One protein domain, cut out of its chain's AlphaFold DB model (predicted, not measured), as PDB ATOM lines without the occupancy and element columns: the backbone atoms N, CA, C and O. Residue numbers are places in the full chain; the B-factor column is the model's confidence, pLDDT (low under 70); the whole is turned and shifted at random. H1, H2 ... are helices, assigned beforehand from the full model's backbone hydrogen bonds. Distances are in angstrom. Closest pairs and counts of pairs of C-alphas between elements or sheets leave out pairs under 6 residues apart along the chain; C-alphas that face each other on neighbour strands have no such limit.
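What this domain is: This is residues 167 to 234 of the 239 residues of an uncharacterized protein of Paenibacillus antri (UniProt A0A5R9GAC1). One helix, H3, runs through the middle, with H1 and H2 on one side near its first residues and the shorter H5 and the equally long H4 on the other side. The contacts between the helices are few: H1 and H2 meet the first part of H3, while H4 folds back past H3 and comes near it without clearly packing on it. The printed part has 68 residues with five named helices, H1 to H5 in order along the chain, and no named strand, and the class is all helix. It is compact, with a radius of gyration of the C-alphas of 11.8 A, and the C-alphas span 31 by 27 by 21 A.

Where its parts are: H1 covers residues 168 to 174 and begins at C-alpha 168, at (-35.333, 16.829, 27.281). It is 10.3 A from first to last C-alpha. H2, residues 178 to 185, is 10.4 A long. H3, residues 191 to 202, is 16.7 A long and begins at C-alpha 191, at (-38.075, 6.968, 37.947). H4, residues 209 to 220, is also 16.7 A long. H5, residues 228 to 232, measures 6.3 A and ends at C-alpha 232, at (-52.623, -4.838, 38.416).

How they stand to each other: H3 touches H1 with residues 192 to 196 alone; the closest C-alphas are those of Ile 173 and Met 196, 5.5 A apart. The lines of H1 and H3 stand about perpendicular, at 79 degrees. H2 and H3 only just touch, with 3 pairs of C-alphas within 8 A, and H3 does so with residues 191 to 193 alone. Their closest C-alphas, of Thr 180 and Asp 192, are 7.2 A apart, and their lines are about perpendicular, at 79 degrees. H3 and H4 are close but not clearly touching, the closest C-alphas being those of Leu 197 and Asp 211 at 7.3 A. They run opposite ways at a steep tilt of 54 degrees. H5 is close to H3 but not clearly touching, with the C-alphas of Ser 198 and Leu 230 closest at 7.3 A. H4 and H5 are close but not clearly touching, with the C-alphas of Leu 215 and Leu 231 closest at 7.7 A. H1 and H2 are each apart from H4 and H5, and H1 and H2 are apart from each other. In H1, H2, H3, H4 and H5 every O i to N i+4 pair is within hydrogen-bond range.

The domain as a whole: The two C-alphas farthest apart, those of Phe 167 and Arg 220, are 31.6 A apart. The printed part has no cut. The links from H1 to H2 and from H2 to H3 are tight, those from H3 to H4 and from H4 to H5 are short, and no link is long. The mean pLDDT of the printed part is 78.7; it is under 70 at residues 168 to 169 and 224 to 234.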
ATOM      1  N   PHE A 167     -37.127  16.877  22.707       70.06
ATOM      2  CA  PHE A 167     -37.410  17.267  24.082       70.06
ATOM      3  C   PHE A 167     -36.454  16.606  25.075       70.06
ATOM      4  O   PHE A 167     -36.061  15.447  24.922       70.06
ATOM      5  N   THR A 168     -36.134  17.331  26.152       66.12
ATOM      6  CA  THR A 168     -35.333  16.829  27.281       66.12
ATOM      7  C   THR A 168     -35.915  15.537  27.856       66.12
ATOM      8  O   THR A 168     -35.169  14.615  28.164       66.12
ATOM      9  N   THR A 169     -37.244  15.425  27.896       68.50
ATOM     10  CA  THR A 169     -37.963  14.241  28.379       68.50
ATOM     11  C   THR A 169     -37.736  13.001  27.513       68.50
ATOM     12  O   THR A 169     -37.618  11.907  28.049       68.50
ATOM     13  N   GLU A 170     -37.626  13.136  26.189       71.06
ATOM     14  CA  GLU A 170     -37.318  11.998  25.308       71.06
ATOM     15  C   GLU A 170     -35.887  11.510  25.528       71.06
ATOM     16  O   GLU A 170     -35.645  10.310  25.634       71.06
ATOM     17  N   ARG A 171     -34.943  12.443  25.682       76.06
ATOM     18  CA  ARG A 171     -33.554  12.110  26.003       76.06
ATOM     19  C   ARG A 171     -33.448  11.406  27.356       76.06
ATOM     20  O   ARG A 171     -32.742  10.411  27.458       76.06
ATOM     21  N   GLU A 172     -34.156  11.888  28.373       74.75
ATOM     22  CA  GLU A 172     -34.175  11.295  29.718       74.75
ATOM     23  C   GLU A 172     -34.813   9.897  29.757       74.75
ATOM     24  O   GLU A 172     -34.429   9.084  30.589       74.75
ATOM     25  N   ILE A 173     -35.736   9.577  28.842       76.69
ATOM     26  CA  ILE A 173     -36.313   8.224  28.724       76.69
ATOM     27  C   ILE A 173     -35.288   7.213  28.192       76.69
ATOM     28  O   ILE A 173     -35.353   6.028  28.530       76.69
ATOM     29  N   HIS A 174     -34.371   7.654  27.329       79.44
ATOM     30  CA  HIS A 174     -33.455   6.767  26.612       79.44
ATOM     31  C   HIS A 174     -32.032   6.766  27.174       79.44
ATOM     32  O   HIS A 174     -31.308   5.787  26.989       79.44
ATOM     33  N   TYR A 175     -31.599   7.848  27.824       85.62
ATOM     34  CA  TYR A 175     -30.226   8.008  28.299       85.62
ATOM     35  C   TYR A 175     -30.145   7.807  29.808       85.62
ATOM     36  O   TYR A 175     -31.014   8.227  30.564       85.62
ATOM     37  N   ILE A 176     -29.033   7.224  30.255       87.50
ATOM     38  CA  ILE A 176     -28.706   7.148  31.677       87.50
ATOM     39  C   ILE A 176     -28.292   8.552  32.142       87.50
ATOM     40  O   ILE A 176     -27.241   9.054  31.744       87.50
ATOM     41  N   SER A 177     -29.124   9.183  32.971       86.75
ATOM     42  CA  SER A 177     -28.852  10.496  33.567       86.75
ATOM     43  C   SER A 177     -28.084  10.378  34.889       86.75
ATOM     44  O   SER A 177     -28.027   9.310  35.506       86.75
ATOM     45  N   ASP A 178     -27.559  11.498  35.393       84.50
ATOM     46  CA  ASP A 178     -26.969  11.560  36.738       84.50
ATOM     47  C   ASP A 178     -27.980  11.155  37.821       84.50
ATOM     48  O   ASP A 178     -27.628  10.475  38.787       84.50
ATOM     49  N   GLY A 179     -29.259  11.503  37.636       83.62
ATOM     50  CA  GLY A 179     -30.345  11.075  38.520       83.62
ATOM     51  C   GLY A 179     -30.549   9.559  38.498       83.62
ATOM     52  O   GLY A 179     -30.744   8.942  39.549       83.62
ATOM     53  N   THR A 180     -30.419   8.944  37.320       86.44
ATOM     54  CA  THR A 180     -30.464   7.488  37.129       86.44
ATOM     55  C   THR A 180     -29.322   6.821  37.892       86.44
ATOM     56  O   THR A 180     -29.551   5.903  38.682       86.44
ATOM     57  N   LEU A 181     -28.093   7.318  37.721       87.69
ATOM     58  CA  LEU A 181     -26.904   6.802  38.406       87.69
ATOM     59  C   LEU A 181     -26.999   6.966  39.925       87.69
ATOM     60  O   LEU A 181     -26.712   6.024  40.669       87.69
ATOM     61  N   TRP A 182     -27.460   8.124  40.397       85.81
ATOM     62  CA  TRP A 182     -27.661   8.379  41.818       85.81
ATOM     63  C   TRP A 182     -28.703   7.427  42.418       85.81
ATOM     64  O   TRP A 182     -28.449   6.811  43.455       85.81
ATOM     65  N   GLY A 183     -29.835   7.217  41.739       84.38
ATOM     66  CA  GLY A 183     -30.857   6.255  42.159       84.38
ATOM     67  C   GLY A 183     -30.315   4.825  42.246       84.38
ATOM     68  O   GLY A 183     -30.504   4.146  43.261       84.38
ATOM     69  N   LEU A 184     -29.564   4.396  41.227       87.25
ATOM     70  CA  LEU A 184     -28.930   3.075  41.194       87.25
ATOM     71  C   LEU A 184     -27.884   2.896  42.299       87.25
ATOM     72  O   LEU A 184     -27.815   1.815  42.888       87.25
ATOM     73  N   SER A 185     -27.124   3.943  42.641       84.62
ATOM     74  CA  SER A 185     -26.144   3.904  43.740       84.62
ATOM     75  C   SER A 185     -26.796   3.650  45.106       84.62
ATOM     76  O   SER A 185     -26.206   3.020  45.979       84.62
ATOM     77  N   GLN A 186     -28.060   4.056  45.262       86.94
ATOM     78  CA  GLN A 186     -28.885   3.781  46.441       86.94
ATOM     79  C   GLN A 186     -29.671   2.470  46.329       86.94
ATOM     80  O   GLN A 186     -30.614   2.234  47.087       86.94
ATOM     81  N   ALA A 187     -29.327   1.632  45.350       85.19
ATOM     82  CA  ALA A 187     -30.021   0.406  44.999       85.19
ATOM     83  C   ALA A 187     -31.497   0.593  44.603       85.19
ATOM     84  O   ALA A 187     -32.192  -0.424  44.506       85.19
ATOM     85  N   LYS A 188     -31.974   1.820  44.349       85.94
ATOM     86  CA  LYS A 188     -33.356   2.135  43.949       85.94
ATOM     87  C   LYS A 188     -33.537   1.970  42.445       85.94
ATOM     88  O   LYS A 188     -32.598   2.182  41.686       85.94
ATOM     89  N   VAL A 189     -34.744   1.603  42.014       85.75
ATOM     90  CA  VAL A 189     -35.116   1.679  40.593       85.75
ATOM     91  C   VAL A 189     -35.388   3.149  40.242       85.75
ATOM     92  O   VAL A 189     -36.285   3.735  40.851       85.75
ATOM     93  N   PRO A 190     -34.628   3.747  39.311       85.81
ATOM     94  CA  PRO A 190     -34.832   5.125  38.877       85.81
ATOM     95  C   PRO A 190     -36.205   5.371  38.230       85.81
ATOM     96  O   PRO A 190     -36.794   4.474  37.621       85.81
ATOM     97  N   GLN A 191     -36.724   6.591  38.382       82.31
ATOM     98  CA  GLN A 191     -38.075   6.968  37.947       82.31
ATOM     99  C   GLN A 191     -38.219   7.017  36.419       82.31
ATOM    100  O   GLN A 191     -39.240   6.599  35.884       82.31
ATOM    101  N   ASP A 192     -37.195   7.491  35.726       80.38
ATOM    102  CA  ASP A 192     -37.035   7.478  34.268       80.38
ATOM    103  C   ASP A 192     -37.142   6.058  33.689       80.38
ATOM    104  O   ASP A 192     -37.861   5.837  32.715       80.38
ATOM    105  N   ILE A 193     -36.551   5.053  34.350       83.06
ATOM    106  CA  ILE A 193     -36.717   3.645  33.949       83.06
ATOM    107  C   ILE A 193     -38.181   3.204  34.099       83.06
ATOM    108  O   ILE A 193     -38.712   2.506  33.236       83.06
ATOM    109  N   LEU A 194     -38.869   3.620  35.166       82.12
ATOM    110  CA  LEU A 194     -40.294   3.315  35.349       82.12
ATOM    111  C   LEU A 194     -41.174   4.024  34.306       82.12
ATOM    112  O   LEU A 194     -42.123   3.424  33.799       82.12
ATOM    113  N   GLN A 195     -40.836   5.260  33.935       81.81
ATOM    114  CA  GLN A 195     -41.494   5.995  32.853       81.81
ATOM    115  C   GLN A 195     -41.290   5.308  31.499       81.81
ATOM    116  O   GLN A 195     -42.263   5.109  30.771       81.81
ATOM    117  N   MET A 196     -40.068   4.860  31.193       83.50
ATOM    118  CA  MET A 196     -39.768   4.075  29.992       83.50
ATOM    119  C   MET A 196     -40.623   2.801  29.931       83.50
ATOM    120  O   MET A 196     -41.209   2.492  28.893       83.50
ATOM    121  N   LEU A 197     -40.732   2.063  31.040       81.56
ATOM    122  CA  LEU A 197     -41.567   0.859  31.109       81.56
ATOM    123  C   LEU A 197     -43.052   1.185  30.913       81.56
ATOM    124  O   LEU A 197     -43.736   0.487  30.171       81.56
ATOM    125  N   SER A 198     -43.540   2.276  31.501       79.62
ATOM    126  CA  SER A 198     -44.906   2.753  31.267       79.62
ATOM    127  C   SER A 198     -45.160   3.103  29.798       79.62
ATOM    128  O   SER A 198     -46.248   2.845  29.293       79.62
ATOM    129  N   HIS A 199     -44.173   3.670  29.099       78.88
ATOM    130  CA  HIS A 199     -44.278   3.997  27.672       78.88
ATOM    131  C   HIS A 199     -44.248   2.757  26.769       78.88
ATOM    132  O   HIS A 199     -44.865   2.730  25.706       78.88
ATOM    133  N   LYS A 200     -43.552   1.693  27.186       77.81
ATOM    134  CA  LYS A 200     -43.623   0.390  26.509       77.81
ATOM    135  C   LYS A 200     -45.033  -0.209  26.594       77.81
ATOM    136  O   LYS A 200     -45.526  -0.697  25.577       77.81
ATOM    137  N   ASP A 201     -45.688  -0.115  27.758       75.25
ATOM    138  CA  ASP A 201     -47.073  -0.584  27.966       75.25
ATOM    139  C   ASP A 201     -48.052   0.124  27.021       75.25
ATOM    140  O   ASP A 201     -48.832  -0.526  26.326       75.25
ATOM    141  N   THR A 202     -47.966   1.455  26.919       77.00
ATOM    142  CA  THR A 202     -48.866   2.245  26.058       77.00
ATOM    143  C   THR A 202     -48.689   1.946  24.572       77.00
ATOM    144  O   THR A 202     -49.640   2.085  23.805       77.00
ATOM    145  N   LYS A 203     -47.500   1.498  24.155       77.75
ATOM    146  CA  LYS A 203     -47.202   1.101  22.773       77.75
ATOM    147  C   LYS A 203     -47.427  -0.392  22.487       77.75
ATOM    148  O   LYS A 203     -47.121  -0.839  21.385       77.75
ATOM    149  N   GLY A 204     -47.949  -1.165  23.445       78.12
ATOM    150  CA  GLY A 204     -48.246  -2.589  23.262       78.12
ATOM    151  C   GLY A 204     -47.010  -3.494  23.187       78.12
ATOM    152  O   GLY A 204     -47.097  -4.603  22.662       78.12
ATOM    153  N   TYR A 205     -45.857  -3.044  23.694       78.75
ATOM    154  CA  TYR A 205     -44.656  -3.879  23.741       78.75
ATOM    155  C   TYR A 205     -44.823  -5.014  24.752       78.75
ATOM    156  O   TYR A 205     -45.298  -4.816  25.870       78.75
ATOM    157  N   GLN A 206     -44.354  -6.207  24.386       80.44
ATOM    158  CA  GLN A 206     -44.272  -7.317  25.329       80.44
ATOM    159  C   GLN A 206     -43.128  -7.080  26.318       80.44
ATOM    160  O   GLN A 206     -41.967  -6.955  25.928       80.44
ATOM    161  N   PHE A 207     -43.454  -7.033  27.611       79.25
ATOM    162  CA  PHE A 207     -42.450  -6.920  28.664       79.25
ATOM    163  C   PHE A 207     -41.589  -8.176  28.757       79.25
ATOM    164  O   PHE A 207     -42.091  -9.296  28.892       79.25
ATOM    165  N   THR A 208     -40.280  -7.962  28.789       84.81
ATOM    166  CA  THR A 208     -39.295  -9.013  29.030       84.81
ATOM    167  C   THR A 208     -39.297  -9.442  30.500       84.81
ATOM    168  O   THR A 208     -39.795  -8.744  31.391       84.81
ATOM    169  N   ASP A 209     -38.666 -10.574  30.809       82.06
ATOM    170  CA  ASP A 209     -38.483 -10.990  32.203       82.06
ATOM    171  C   ASP A 209     -37.609 -10.020  33.007       82.06
ATOM    172  O   ASP A 209     -37.771  -9.904  34.226       82.06
ATOM    173  N   ALA A 210     -36.699  -9.299  32.346       80.56
ATOM    174  CA  ALA A 210     -35.910  -8.246  32.977       80.56
ATOM    175  C   ALA A 210     -36.802  -7.082  33.428       80.56
ATOM    176  O   ALA A 210     -36.714  -6.664  34.586       80.56
ATOM    177  N   ASP A 211     -37.724  -6.649  32.568       81.44
ATOM    178  CA  ASP A 211     -38.689  -5.592  32.878       81.44
ATOM    179  C   ASP A 211     -39.572  -5.987  34.077       81.44
ATOM    180  O   ASP A 211     -39.705  -5.244  35.054       81.44
ATOM    181  N   LYS A 212     -40.089  -7.224  34.082       83.50
ATOM    182  CA  LYS A 212     -40.887  -7.762  35.201       83.50
ATOM    183  C   LYS A 212     -40.086  -7.851  36.506       83.50
ATOM    184  O   LYS A 212     -40.634  -7.662  37.595       83.50
ATOM    185  N   ARG A 213     -38.786  -8.169  36.448       85.06
ATOM    186  CA  ARG A 213     -37.904  -8.161  37.635       85.06
ATOM    187  C   ARG A 213     -37.713  -6.748  38.189       85.06
ATOM    188  O   ARG A 213     -37.758  -6.588  39.411       85.06
ATOM    189  N   LEU A 214     -37.546  -5.743  37.328       83.50
ATOM    190  CA  LEU A 214     -37.420  -4.339  37.733       83.50
ATOM    191  C   LEU A 214     -38.696  -3.833  38.414       83.50
ATOM    192  O   LEU A 214     -38.614  -3.289  39.514       83.50
ATOM    193  N   LEU A 215     -39.870  -4.113  37.839       81.25
ATOM    194  CA  LEU A 215     -41.159  -3.744  38.439       81.25
ATOM    195  C   LEU A 215     -41.363  -4.396  39.816       81.25
ATOM    196  O   LEU A 215     -41.749  -3.732  40.776       81.25
ATOM    197  N   ARG A 216     -41.021  -5.681  39.976       85.06
ATOM    198  CA  ARG A 216     -41.074  -6.351  41.291       85.06
ATOM    199  C   ARG A 216     -40.106  -5.743  42.306       85.06
ATOM    200  O   ARG A 216     -40.426  -5.655  43.491       85.06
ATOM    201  N   ARG A 217     -38.914  -5.325  41.870       83.75
ATOM    202  CA  ARG A 217     -37.938  -4.645  42.734       83.75
ATOM    203  C   ARG A 217     -38.451  -3.276  43.179       83.75
ATOM    204  O   ARG A 217     -38.433  -3.010  44.374       83.75
ATOM    205  N   ALA A 218     -38.969  -2.473  42.257       81.62
ATOM    206  CA  ALA A 218     -39.565  -1.177  42.564       81.62
ATOM    207  C   ALA A 218     -40.780  -1.308  43.509       81.62
ATOM    208  O   ALA A 218     -40.902  -0.548  44.468       81.62
ATOM    209  N   LYS A 219     -41.618  -2.348  43.346       81.88
ATOM    210  CA  LYS A 219     -42.734  -2.643  44.271       81.88
ATOM    211  C   LYS A 219     -42.234  -2.854  45.699       81.88
ATOM    212  O   LYS A 219     -42.737  -2.225  46.624       81.88
ATOM    213  N   ARG A 220     -41.215  -3.707  45.871       84.12
ATOM    214  CA  ARG A 220     -40.600  -3.990  47.182       84.12
ATOM    215  C   ARG A 220     -39.954  -2.759  47.818       84.12
ATOM    216  O   ARG A 220     -39.840  -2.702  49.033       84.12
ATOM    217  N   GLN A 221     -39.543  -1.789  47.007       83.19
ATOM    218  CA  GLN A 221     -38.943  -0.533  47.460       83.19
ATOM    219  C   GLN A 221     -39.968   0.557  47.784       83.19
ATOM    220  O   GLN A 221     -39.576   1.636  48.216       83.19
ATOM    221  N   GLY A 222     -41.264   0.306  47.565       81.94
ATOM    222  CA  GLY A 222     -42.317   1.296  47.789       81.94
ATOM    223  C   GLY A 222     -42.322   2.445  46.775       81.94
ATOM    224  O   GLY A 222     -43.027   3.426  46.979       81.94
ATOM    225  N   THR A 223     -41.582   2.343  45.665       76.38
ATOM    226  CA  THR A 223     -41.475   3.413  44.655       76.38
ATOM    227  C   THR A 223     -42.616   3.416  43.629       76.38
ATOM    228  O   THR A 223     -42.670   4.285  42.768       76.38
ATOM    229  N   ILE A 224     -43.570   2.480  43.723       65.31
ATOM    230  CA  ILE A 224     -44.627   2.251  42.715       65.31
ATOM    231  C   ILE A 224     -45.954   2.981  43.012       65.31
ATOM    232  O   ILE A 224     -46.949   2.733  42.342       65.31
ATOM    233  N   GLY A 225     -46.004   3.931  43.952       64.81
ATOM    234  CA  GLY A 225     -47.256   4.617  44.329       64.81
ATOM    235  C   GLY A 225     -48.129   5.088  43.145       64.81
ATOM    236  O   GLY A 225     -49.344   4.922  43.186       64.81
ATOM    237  N   SER A 226     -47.516   5.565  42.054       59.03
ATOM    238  CA  SER A 226     -48.194   6.001  40.821       59.03
ATOM    239  C   SER A 226     -48.294   4.952  39.695       59.03
ATOM    240  O   SER A 226     -48.997   5.187  38.717       59.03
ATOM    241  N   TYR A 227     -47.638   3.792  39.811       64.06
ATOM    242  CA  TYR A 227     -47.580   2.742  38.776       64.06
ATOM    243  C   TYR A 227     -48.305   1.446  39.176       64.06
ATOM    244  O   TYR A 227     -48.135   0.404  38.544       64.06
ATOM    245  N   SER A 228     -49.135   1.485  40.219       63.28
ATOM    246  CA  SER A 228     -49.931   0.342  40.692       63.28
ATOM    247  C   SER A 228     -50.807  -0.278  39.591       63.28
ATOM    248  O   SER A 228     -50.961  -1.499  39.545       63.28
ATOM    249  N   GLY A 229     -51.283   0.533  38.637       68.31
ATOM    250  CA  GLY A 229     -52.016   0.073  37.451       68.31
ATOM    251  C   GLY A 229     -51.203  -0.835  36.515       68.31
ATOM    252  O   GLY A 229     -51.755  -1.789  35.968       68.31
ATOM    253  N   LEU A 230     -49.885  -0.609  36.393       67.06
ATOM    254  CA  LEU A 230     -48.969  -1.473  35.631       67.06
ATOM    255  C   LEU A 230     -48.689  -2.804  36.339       67.06
ATOM    256  O   LEU A 230     -48.250  -3.749  35.705       67.06
ATOM    257  N   LEU A 231     -48.925  -2.916  37.644       66.00
ATOM    258  CA  LEU A 231     -48.833  -4.206  38.336       66.00
ATOM    259  C   LEU A 231     -50.162  -4.964  38.302       66.00
ATOM    260  O   LEU A 231     -50.160  -6.187  38.192       66.00
ATOM    261  N   ALA A 232     -51.286  -4.249  38.388       68.38
ATOM    262  CA  ALA A 232     -52.623  -4.838  38.416       68.38
ATOM    263  C   ALA A 232     -53.023  -5.476  37.073       68.38
ATOM    264  O   ALA A 232     -53.600  -6.561  37.062       68.38
ATOM    265  N   LYS A 233     -52.671  -4.848  35.940       68.12
ATOM    266  CA  LYS A 233     -52.969  -5.375  34.593       68.12
ATOM    267  C   LYS A 233     -52.243  -6.678  34.250       68.12
ATOM    268  O   LYS A 233     -52.689  -7.408  33.375       68.12
ATOM    269  N   TRP A 234     -51.142  -6.976  34.930       66.25
ATOM    270  CA  TRP A 234     -50.211  -8.027  34.515       66.25
ATOM    271  C   TRP A 234     -50.303  -9.300  35.363       66.25
ATOM    272  O   TRP A 234     -49.381 -10.111  35.354       66.25
TER     273      TRP A 234